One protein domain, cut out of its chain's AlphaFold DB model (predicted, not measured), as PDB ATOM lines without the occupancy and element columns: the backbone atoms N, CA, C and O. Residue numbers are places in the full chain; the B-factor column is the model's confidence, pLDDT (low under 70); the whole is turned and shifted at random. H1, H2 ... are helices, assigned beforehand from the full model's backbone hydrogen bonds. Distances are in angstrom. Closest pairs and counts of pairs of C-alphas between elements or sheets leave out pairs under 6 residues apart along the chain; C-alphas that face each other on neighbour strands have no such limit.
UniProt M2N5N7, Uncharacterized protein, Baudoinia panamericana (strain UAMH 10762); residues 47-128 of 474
ATOM      1  N   ALA A  47     222.594 165.747 212.019       56.16
ATOM      2  CA  ALA A  47     221.363 166.368 212.519       56.16
ATOM      3  C   ALA A  47     220.111 165.796 211.832       56.16
ATOM      4  O   ALA A  47     219.113 165.517 212.488       56.16
ATOM      5  N   MET A  48     220.174 165.536 210.518       56.47
ATOM      6  CA  MET A  48     219.089 164.845 209.810       56.47
ATOM      7  C   MET A  48     218.943 163.379 210.239       56.47
ATOM      8  O   MET A  48     217.824 162.895 210.350       56.47
ATOM      9  N   SER A  49     220.039 162.664 210.504       59.69
ATOM     10  CA  SER A  49     219.984 161.269 210.960       59.69
ATOM     11  C   SER A  49     219.458 161.129 212.391       59.69
ATOM     12  O   SER A  49     218.838 160.115 212.699       59.69
ATOM     13  N   GLU A  50     219.706 162.112 213.253       61.62
ATOM     14  CA  GLU A  50     219.171 162.188 214.615       61.62
ATOM     15  C   GLU A  50     217.666 162.486 214.586       61.62
ATOM     16  O   GLU A  50     216.878 161.747 215.169       61.62
ATOM     17  N   LEU A  51     217.256 163.468 213.780       57.25
ATOM     18  CA  LEU A  51     215.856 163.876 213.631       57.25
ATOM     19  C   LEU A  51     214.994 162.791 212.954       57.25
ATOM     20  O   LEU A  51     213.866 162.538 213.363       57.25
ATOM     21  N   VAL A  52     215.536 162.083 211.958       60.03
ATOM     22  CA  VAL A  52     214.882 160.918 211.328       60.03
ATOM     23  C   VAL A  52     214.889 159.701 212.267       60.03
ATOM     24  O   VAL A  52     213.926 158.936 212.295       60.03
ATOM     25  N   GLY A  53     215.937 159.531 213.077       59.16
ATOM     26  CA  GLY A  53     216.022 158.475 214.089       59.16
ATOM     27  C   GLY A  53     214.967 158.613 215.192       59.16
ATOM     28  O   GLY A  53     214.329 157.624 215.548       59.16
ATOM     29  N   GLU A  54     214.714 159.837 215.669       56.66
ATOM     30  CA  GLU A  54     213.655 160.139 216.645       56.66
ATOM     31  C   GLU A  54     212.247 159.863 216.097       56.66
ATOM     32  O   GLU A  54     211.411 159.305 216.806       56.66
ATOM     33  N   VAL A  55     211.995 160.175 214.820       56.69
ATOM     34  CA  VAL A  55     210.701 159.925 214.155       56.69
ATOM     35  C   VAL A  55     210.448 158.429 213.918       56.69
ATOM     36  O   VAL A  55     209.297 157.991 213.934       56.69
ATOM     37  N   HIS A  56     211.502 157.624 213.744       53.47
ATOM     38  CA  HIS A  56     211.399 156.184 213.464       53.47
ATOM     39  C   HIS A  56     211.766 155.265 214.644       53.47
ATOM     40  O   HIS A  56     211.776 154.046 214.480       53.47
ATOM     41  N   GLY A  57     212.063 155.804 215.833       43.81
ATOM     42  CA  GLY A  57     212.462 155.013 217.008       43.81
ATOM     43  C   GLY A  57     213.821 154.309 216.868       43.81
ATOM     44  O   GLY A  57     214.129 153.390 217.629       43.81
ATOM     45  N   ILE A  58     214.645 154.727 215.903       49.53
ATOM     46  CA  ILE A  58     215.974 154.172 215.642       49.53
ATOM     47  C   ILE A  58     216.987 155.067 216.352       49.53
ATOM     48  O   ILE A  58     217.217 156.202 215.940       49.53
ATOM     49  N   LYS A  59     217.615 154.560 217.422       51.16
ATOM     50  CA  LYS A  59     218.692 155.290 218.108       51.16
ATOM     51  C   LYS A  59     219.798 155.629 217.094       51.16
ATOM     52  O   LYS A  59     220.248 154.717 216.391       51.16
ATOM     53  N   PRO A  60     220.249 156.894 217.004       55.81
ATOM     54  CA  PRO A  60     221.302 157.282 216.074       55.81
ATOM     55  C   PRO A  60     222.554 156.431 216.318       55.81
ATOM     56  O   PRO A  60     222.951 156.171 217.455       55.81
ATOM     57  N   LYS A  61     223.164 155.941 215.235       57.06
ATOM     58  CA  LYS A  61     224.348 155.081 215.308       57.06
ATOM     59  C   LYS A  61     225.542 155.924 215.759       57.06
ATOM     60  O   LYS A  61     226.166 156.597 214.945       57.06
ATOM     61  N   HIS A  62     225.844 155.895 217.055       66.62
ATOM     62  CA  HIS A  62     227.036 156.541 217.598       66.62
ATOM     63  C   HIS A  62     228.291 155.946 216.950       66.62
ATOM     64  O   HIS A  62     228.436 154.725 216.828       66.62
ATOM     65  N   ILE A  63     229.194 156.816 216.501       77.56
ATOM     66  CA  ILE A  63     230.475 156.402 215.936       77.56
ATOM     67  C   ILE A  63     231.320 155.820 217.072       77.56
ATOM     68  O   ILE A  63     231.536 156.469 218.090       77.56
ATOM     69  N   SER A  64     231.783 154.581 216.904       84.44
ATOM     70  CA  SER A  64     232.592 153.891 217.911       84.44
ATOM     71  C   SER A  64     233.978 154.518 218.049       84.44
ATOM     72  O   SER A  64     234.595 154.853 217.036       84.44
ATOM     73  N   ASP A  65     234.524 154.531 219.265       87.00
ATOM     74  CA  ASP A  65     235.882 155.019 219.540       87.00
ATOM     75  C   ASP A  65     236.953 154.315 218.688       87.00
ATOM     76  O   ASP A  65     237.820 154.961 218.113       87.00
ATOM     77  N   SER A  66     236.822 152.998 218.481       88.50
ATOM     78  CA  SER A  66     237.724 152.219 217.615       88.50
ATOM     79  C   SER A  66     237.770 152.728 216.168       88.50
ATOM     80  O   SER A  66     238.814 152.673 215.519       88.50
ATOM     81  N   PHE A  67     236.656 153.246 215.645       88.12
ATOM     82  CA  PHE A  67     236.625 153.827 214.302       88.12
ATOM     83  C   PHE A  67     237.390 155.152 214.260       88.12
ATOM     84  O   PHE A  67     238.211 155.356 213.370       88.12
ATOM     85  N   VAL A  68     237.173 156.023 215.249       89.62
ATOM     86  CA  VAL A  68     237.889 157.301 215.366       89.62
ATOM     87  C   VAL A  68     239.388 157.070 215.588       89.62
ATOM     88  O   VAL A  68     240.208 157.723 214.949       89.62
ATOM     89  N   ALA A  69     239.758 156.079 216.402       90.75
ATOM     90  CA  ALA A  69     241.144 155.663 216.597       90.75
ATOM     91  C   ALA A  69     241.813 155.253 215.282       90.75
ATOM     92  O   ALA A  69     242.896 155.733 214.969       90.75
ATOM     93  N   LYS A  70     241.134 154.459 214.445       90.25
ATOM     94  CA  LYS A  70     241.647 154.084 213.116       90.25
ATOM     95  C   LYS A  70     241.825 155.290 212.193       90.25
ATOM     96  O   LYS A  70     242.803 155.337 211.451       90.25
ATOM     97  N   LEU A  71     240.923 156.275 212.241       89.31
ATOM     98  CA  LEU A  71     241.086 157.520 211.480       89.31
ATOM     99  C   LEU A  71     242.343 158.286 211.917       89.31
ATOM    100  O   LEU A  71     243.082 158.786 211.065       89.31
ATOM    101  N   PHE A  72     242.617 158.341 213.223       90.75
ATOM    102  CA  PHE A  72     243.838 158.949 213.748       90.75
ATOM    103  C   PHE A  72     245.099 158.127 213.457       90.75
ATOM    104  O   PHE A  72     246.114 158.725 213.117       90.75
ATOM    105  N   ALA A  73     245.038 156.797 213.466       88.94
ATOM    106  CA  ALA A  73     246.168 155.936 213.105       88.94
ATOM    107  C   ALA A  73     246.514 156.001 211.601       88.94
ATOM    108  O   ALA A  73     247.646 155.753 211.191       88.94
ATOM    109  N   THR A  74     245.543 156.346 210.748       88.75
ATOM    110  CA  THR A  74     245.738 156.372 209.293       88.75
ATOM    111  C   THR A  74     246.516 157.619 208.856       88.75
ATOM    112  O   THR A  74     246.005 158.740 208.904       88.75
ATOM    113  N   ALA A  75     247.731 157.413 208.342       80.75
ATOM    114  CA  ALA A  75     248.626 158.472 207.857       80.75
ATOM    115  C   ALA A  75     248.229 159.091 206.498       80.75
ATOM    116  O   ALA A  75     248.870 160.032 206.042       80.75
ATOM    117  N   ALA A  76     247.170 158.597 205.845       80.94
ATOM    118  CA  ALA A  76     246.746 159.051 204.513       80.94
ATOM    119  C   ALA A  76     246.250 160.511 204.467       80.94
ATOM    120  O   ALA A  76     246.167 161.104 203.395       80.94
ATOM    121  N   PHE A  77     245.911 161.092 205.618       85.19
ATOM    122  CA  PHE A  77     245.413 162.463 205.731       85.19
ATOM    123  C   PHE A  77     246.315 163.290 206.663       85.19
ATOM    124  O   PHE A  77     247.090 162.718 207.422       85.19
ATOM    125  N   PRO A  78     246.248 164.628 206.668       87.12
ATOM    126  CA  PRO A  78     246.839 165.444 207.735       87.12
ATOM    127  C   PRO A  78     246.008 165.386 209.029       87.12
ATOM    128  O   PRO A  78     244.789 165.229 208.972       87.12
ATOM    129  N   LEU A  79     246.643 165.555 210.198       87.75
ATOM    130  CA  LEU A  79     245.959 165.486 211.504       87.75
ATOM    131  C   LEU A  79     244.825 166.522 211.630       87.75
ATOM    132  O   LEU A  79     243.727 166.178 212.061       87.75
ATOM    133  N   ASP A  80     245.051 167.757 211.177       86.44
ATOM    134  CA  ASP A  80     244.043 168.830 211.187       86.44
ATOM    135  C   ASP A  80     242.820 168.496 210.311       86.44
ATOM    136  O   ASP A  80     241.681 168.773 210.689       86.44
ATOM    137  N   LEU A  81     243.025 167.811 209.177       87.12
ATOM    138  CA  LEU A  81     241.924 167.368 208.316       87.12
ATOM    139  C   LEU A  81     241.061 166.311 209.014       87.12
ATOM    140  O   LEU A  81     239.835 166.370 208.929       87.12
ATOM    141  N   VAL A  82     241.691 165.373 209.732       87.94
ATOM    142  CA  VAL A  82     240.973 164.352 210.507       87.94
ATOM    143  C   VAL A  82     240.154 165.011 211.614       87.94
ATOM    144  O   VAL A  82     238.955 164.761 211.697       87.94
ATOM    145  N   VAL A  83     240.755 165.911 212.401       86.62
ATOM    146  CA  VAL A  83     240.069 166.629 213.493       86.62
ATOM    147  C   VAL A  83     238.860 167.416 212.975       86.62
ATOM    148  O   VAL A  83     237.761 167.276 213.512       86.62
ATOM    149  N   ARG A  84     239.016 168.178 211.884       85.75
ATOM    150  CA  ARG A  84     237.904 168.915 211.258       85.75
ATOM    151  C   ARG A  84     236.829 167.982 210.695       85.75
ATOM    152  O   ARG A  84     235.636 168.273 210.800       85.75
ATOM    153  N   GLY A  85     237.240 166.845 210.135       84.69
ATOM    154  CA  GLY A  85     236.345 165.813 209.617       84.69
ATOM    155  C   GLY A  85     235.446 165.195 210.690       84.69
ATOM    156  O   GLY A  85     234.286 164.899 210.407       84.69
ATOM    157  N   LEU A  86     235.919 165.068 211.935       86.00
ATOM    158  CA  LEU A  86     235.116 164.522 213.041       86.00
ATOM    159  C   LEU A  86     233.880 165.371 213.351       86.00
ATOM    160  O   LEU A  86     232.807 164.817 213.595       86.00
ATOM    161  N   GLY A  87     234.003 166.699 213.266       78.81
ATOM    162  CA  GLY A  87     232.861 167.601 213.427       78.81
ATOM    163  C   GLY A  87     231.815 167.422 212.326       78.81
ATOM    164  O   GLY A  87     230.618 167.428 212.606       78.81
ATOM    165  N   PHE A  88     232.249 167.185 211.083       79.12
ATOM    166  CA  PHE A  88     231.339 166.910 209.963       79.12
ATOM    167  C   PHE A  88     230.641 165.549 210.097       79.12
ATOM    168  O   PHE A  88     229.468 165.404 209.752       79.12
ATOM    169  N   LEU A  89     231.354 164.553 210.630       80.06
ATOM    170  CA  LEU A  89     230.827 163.214 210.894       80.06
ATOM    171  C   LEU A  89     229.900 163.158 212.121       80.06
ATOM    172  O   LEU A  89     229.280 162.123 212.354       80.06
ATOM    173  N   GLY A  90     229.773 164.251 212.880       75.94
ATOM    174  CA  GLY A  90     228.892 164.330 214.045       75.94
ATOM    175  C   GLY A  90     229.408 163.565 215.265       75.94
ATOM    176  O   GLY A  90     228.611 163.111 216.084       75.94
ATOM    177  N   VAL A  91     230.728 163.393 215.397       84.25
ATOM    178  CA  VAL A  91     231.326 162.781 216.592       84.25
ATOM    179  C   VAL A  91     231.188 163.747 217.767       84.25
ATOM    180  O   VAL A  91     231.689 164.865 217.715       84.25
ATOM    181  N   GLN A  92     230.505 163.311 218.824       81.50
ATOM    182  CA  GLN A  92     230.272 164.137 220.014       81.50
ATOM    183  C   GLN A  92     231.366 163.953 221.070       81.50
ATOM    184  O   GLN A  92     231.764 164.931 221.702       81.50
ATOM    185  N   ASP A  93     231.891 162.729 221.204       86.62
ATOM    186  CA  ASP A  93     232.867 162.360 222.226       86.62
ATOM    187  C   ASP A  93     234.056 161.585 221.623       86.62
ATOM    188  O   ASP A  93     233.877 160.712 220.772       86.62
ATOM    189  N   VAL A  94     235.272 161.880 222.092       89.56
ATOM    190  CA  VAL A  94     236.512 161.143 221.787       89.56
ATOM    191  C   VAL A  94     236.860 160.254 222.976       89.56
ATOM    192  O   VAL A  94     237.042 160.749 224.093       89.56
ATOM    193  N   GLY A  95     236.946 158.946 222.754       90.38
ATOM    194  CA  GLY A  95     237.316 157.974 223.774       90.38
ATOM    195  C   GLY A  95     238.832 157.781 223.907       90.38
ATOM    196  O   GLY A  95     239.629 158.499 223.295       90.38
ATOM    197  N   PRO A  96     239.250 156.845 224.771       92.31
ATOM    198  CA  PRO A  96     240.647 156.687 225.153       92.31
ATOM    199  C   PRO A  96     241.544 156.128 224.041       92.31
ATOM    200  O   PRO A  96     242.701 156.540 223.957       92.31
ATOM    201  N   LEU A  97     241.036 155.254 223.163       92.38
ATOM    202  CA  LEU A  97     241.827 154.720 222.048       92.38
ATOM    203  C   LEU A  97     242.047 155.796 220.991       92.38
ATOM    204  O   LEU A  97     243.167 155.989 220.524       92.38
ATOM    205  N   ALA A  98     240.998 156.549 220.654       92.44
ATOM    206  CA  ALA A  98     241.124 157.650 219.713       92.44
ATOM    207  C   ALA A  98     242.075 158.736 220.217       92.44
ATOM    208  O   ALA A  98     242.873 159.260 219.443       92.44
ATOM    209  N   LEU A  99     242.024 159.040 221.515       93.81
ATOM    210  CA  LEU A  99     242.910 160.026 222.115       93.81
ATOM    211  C   LEU A  99     244.378 159.572 222.111       93.81
ATOM    212  O   LEU A  99     245.252 160.397 221.850       93.81
ATOM    213  N   ARG A 100     244.650 158.280 222.353       93.19
ATOM    214  CA  ARG A 100     246.000 157.699 222.253       93.19
ATOM    215  C   ARG A 100     246.574 157.863 220.848       93.19
ATOM    216  O   ARG A 100     247.670 158.393 220.699       93.19
ATOM    217  N   GLU A 101     245.828 157.447 219.828       92.56
ATOM    218  CA  GLU A 101     246.279 157.536 218.431       92.56
ATOM    219  C   GLU A 101     246.457 158.991 217.982       92.56
ATOM    220  O   GLU A 101     247.408 159.328 217.277       92.56
ATOM    221  N   MET A 102     245.582 159.889 218.445       92.69
ATOM    222  CA  MET A 102     245.733 161.324 218.207       92.69
ATOM    223  C   MET A 102     247.033 161.862 218.819       92.69
ATOM    224  O   MET A 102     247.732 162.641 218.174       92.69
ATOM    225  N   ALA A 103     247.365 161.446 220.042       92.44
ATOM    226  CA  ALA A 103     248.583 161.856 220.733       92.44
ATOM    227  C   ALA A 103     249.853 161.312 220.067       92.44
ATOM    228  O   ALA A 103     250.775 162.087 219.816       92.44
ATOM    229  N   LEU A 104     249.867 160.026 219.697       92.00
ATOM    230  CA  LEU A 104     250.961 159.413 218.932       92.00
ATOM    231  C   LEU A 104     251.226 160.166 217.626       92.00
ATOM    232  O   LEU A 104     252.372 160.433 217.274       92.00
ATOM    233  N   ARG A 105     250.161 160.562 216.924       90.94
ATOM    234  CA  ARG A 105     250.270 161.292 215.658       90.94
ATOM    235  C   ARG A 105     250.656 162.759 215.815       90.94
ATOM    236  O   ARG A 105     251.246 163.323 214.898       90.94
ATOM    237  N   ALA A 106     250.301 163.388 216.932       89.94
ATOM    238  CA  ALA A 106     250.704 164.761 217.217       89.94
ATOM    239  C   ALA A 106     252.222 164.873 217.442       89.94
ATOM    240  O   ALA A 106     252.803 165.903 217.109       89.94
ATOM    241  N   GLY A 107     252.861 163.826 217.979       84.19
ATOM    242  CA  GLY A 107     254.319 163.701 218.102       84.19
ATOM    243  C   GLY A 107     254.984 164.615 219.139       84.19
ATOM    244  O   GLY A 107     256.149 164.412 219.459       84.19
ATOM    245  N   SER A 108     254.276 165.609 219.681       88.94
ATOM    246  CA  SER A 108     254.740 166.444 220.792       88.94
ATOM    247  C   SER A 108     253.593 166.842 221.719       88.94
ATOM    248  O   SER A 108     252.426 166.902 221.310       88.94
ATOM    249  N   THR A 109     253.924 167.158 222.974       90.88
ATOM    250  CA  THR A 109     252.958 167.639 223.976       90.88
ATOM    251  C   THR A 109     252.265 168.924 223.525       90.88
ATOM    252  O   THR A 109     251.052 169.054 223.682       90.88
ATOM    253  N   ASP A 110     252.999 169.841 222.893       89.31
ATOM    254  CA  ASP A 110     252.471 171.131 222.436       89.31
ATOM    255  C   ASP A 110     251.503 170.965 221.262       89.31
ATOM    256  O   ASP A 110     250.412 171.544 221.254       89.31
ATOM    257  N   ALA A 111     251.857 170.116 220.291       89.38
ATOM    258  CA  ALA A 111     250.975 169.785 219.176       89.38
ATOM    259  C   ALA A 111     249.707 169.066 219.667       89.38
ATOM    260  O   ALA A 111     248.598 169.338 219.196       89.38
ATOM    261  N   PHE A 112     249.842 168.189 220.665       93.31
ATOM    262  CA  PHE A 112     248.706 167.526 221.297       93.31
ATOM    263  C   PHE A 112     247.787 168.516 222.034       93.31
ATOM    264  O   PHE A 112     246.568 168.464 221.877       93.31
ATOM    265  N   ILE A 113     248.334 169.474 222.785       92.69
ATOM    266  CA  ILE A 113     247.532 170.518 223.442       92.69
ATOM    267  C   ILE A 113     246.817 171.395 222.407       92.69
ATOM    268  O   ILE A 113     245.628 171.688 222.566       92.69
ATOM    269  N   GLY A 114     247.509 171.774 221.327       91.19
ATOM    270  CA  GLY A 114     246.925 172.546 220.231       91.19
ATOM    271  C   GLY A 114     245.743 171.822 219.580       91.19
ATOM    272  O   GLY A 114     244.671 172.402 219.409       91.19
ATOM    273  N   THR A 115     245.889 170.527 219.298       90.06
ATOM    274  CA  THR A 115     244.804 169.705 218.732       90.06
ATOM    275  C   THR A 115     243.639 169.513 219.706       90.06
ATOM    276  O   THR A 115     242.477 169.583 219.296       90.06
ATOM    277  N   LEU A 116     243.913 169.380 221.007       91.88
ATOM    278  CA  LEU A 116     242.885 169.338 222.051       91.88
ATOM    279  C   LEU A 116     242.078 170.650 222.117       91.88
ATOM    280  O   LEU A 116     240.862 170.627 222.335       91.88
ATOM    281  N   ALA A 117     242.730 171.798 221.909       90.81
ATOM    282  CA  ALA A 117     242.063 173.096 221.844       90.81
ATOM    283  C   ALA A 117     241.122 173.188 220.633       90.81
ATOM    284  O   ALA A 117     239.988 173.652 220.780       90.81
ATOM    285  N   THR A 118     241.541 172.678 219.471       90.25
ATOM    286  CA  THR A 118     240.699 172.597 218.267       90.25
ATOM    287  C   THR A 118     239.469 171.716 218.493       90.25
ATOM    288  O   THR A 118     238.351 172.147 218.211       90.25
ATOM    289  N   LEU A 119     239.628 170.526 219.089       90.06
ATOM    290  CA  LEU A 119     238.492 169.655 219.439       90.06
ATOM    291  C   LEU A 119     237.475 170.370 220.340       90.06
ATOM    292  O   LEU A 119     236.264 170.294 220.114       90.06
ATOM    293  N   LYS A 120     237.967 171.129 221.325       89.12
ATOM    294  CA  LYS A 120     237.125 171.914 222.232       89.12
ATOM    295  C   LYS A 120     236.370 173.032 221.506       89.12
ATOM    296  O   LYS A 120     235.192 173.238 221.794       89.12
ATOM    297  N   GLN A 121     237.009 173.738 220.566       88.69
ATOM    298  CA  GLN A 121     236.346 174.754 219.730       88.69
ATOM    299  C   GLN A 121     235.217 174.147 218.888       88.69
ATOM    300  O   GLN A 121     234.161 174.758 218.728       88.69
ATOM    301  N   MET A 122     235.401 172.909 218.429       84.62
ATOM    302  CA  MET A 122     234.400 172.142 217.683       84.62
ATOM    303  C   MET A 122     233.315 171.503 218.567       84.62
ATOM    304  O   MET A 122     232.459 170.788 218.056       84.62
ATOM    305  N   LYS A 123     233.318 171.776 219.881       86.62
ATOM    306  CA  LYS A 123     232.386 171.218 220.879       86.62
ATOM    307  C   LYS A 123     232.418 169.686 220.990       86.62
ATOM    308  O   LYS A 123     231.469 169.103 221.511       86.62
ATOM    309  N   ILE A 124     233.511 169.052 220.569       88.06
ATOM    310  CA  ILE A 124     233.735 167.619 220.759       88.06
ATOM    311  C   ILE A 124     234.324 167.425 222.156       88.06
ATOM    312  O   ILE A 124     235.336 168.043 222.505       88.06
ATOM    313  N   LYS A 125     233.686 166.606 222.992       88.62
ATOM    314  CA  LYS A 125     234.175 166.344 224.349       88.62
ATOM    315  C   LYS A 125     235.181 165.203 224.323       88.62
ATOM    316  O   LYS A 125     235.130 164.308 223.489       88.62
ATOM    317  N   VAL A 126     236.108 165.220 225.268       89.88
ATOM    318  CA  VAL A 126     237.003 164.085 225.513       89.88
ATOM    319  C   VAL A 126     236.432 163.291 226.678       89.88
ATOM    320  O   VAL A 126     236.027 163.882 227.681       89.88
ATOM    321  N   SER A 127     236.407 161.967 226.541       88.69
ATOM    322  CA  SER A 127     235.941 161.043 227.571       88.69
ATOM    323  C   SER A 127     236.640 161.286 228.914       88.69
ATOM    324  O   SER A 127     237.807 161.680 228.977       88.69
ATOM    325  N   ASN A 128     235.916 161.026 230.003       88.62
ATOM    326  CA  ASN A 128     236.410 161.169 231.373       88.62
ATOM    327  C   ASN A 128     237.150 159.919 231.897       88.62
ATOM    328  O   ASN A 128     237.483 159.856 233.084       88.62
TER     329      ASN A 128
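This is residues 47 to 128 of the 474 residues of an uncharacterized protein of Baudoinia panamericana (strain UAMH 10762) (UniProt M2N5N7). What is the main picture? A small body of four helices, H2 beside H4 and H3 beside H5, has H1 set away from it beyond the extended residues 57 to 64. What is it built of? The printed part has 82 residues, all helix in class, with five named helices, H1 to H5 in order, and no named strand. How large is it? It is only just compact, close to loose, with a radius of gyration of the C-alphas of 13.6 A, and elongated, spanning 45 by 24 by 23 A.

Where do the helices lie? H1, residues 47 to 56, begins at C-alpha 47 (221.363, 166.368, 212.519) and is 14.3 A long. H2 is residues 65 to 73, 12.2 A; H3 is 79 to 88, 14.8 A; H4 is 96 to 106, 15.1 A. Where does the last end? H5, residues 109 to 121, 18.6 A, ends at C-alpha 121 (236.346, 174.754, 219.730).

What does H1 touch? It touches no helix. How do H2 and H3 stand? H2 touches H4 at a shallow tilt of 11 degrees, the same way, closest at the C-alphas of Ala 69 and Ala 98, 3.7 A. H3 touches H5, through residues 115 to 119 of H5 alone, at a shallow tilt of 18 degrees, the same way, closest at the C-alphas of Val 83 and Leu 119, 6.9 A. Which pairs meet less? The hairpins H2 and H3, closest at the C-alphas of Leu 71 and Val 82, 6.9 A, and H3 and H4, closest at those of Leu 79 and Arg 105, 7.3 A, only just touch, with 3 pairs of C-alphas within 8 A each. H4 and H5 touch only at the corner, closest at the C-alphas of Ala 106 and Phe 112, 5.3 A. Are the backbones helical? Every O i to N i+4 pair is within hydrogen-bond range in H1, H2, H4 and H5, and 4 of 6 in H3.

How far does it reach? The C-alphas of His 56 and Ser 108, the two farthest apart, are 45.1 A apart. Is anything cut or uncertain? The printed part has no cut and no long link; residues 47 to 62 are under pLDDT 70.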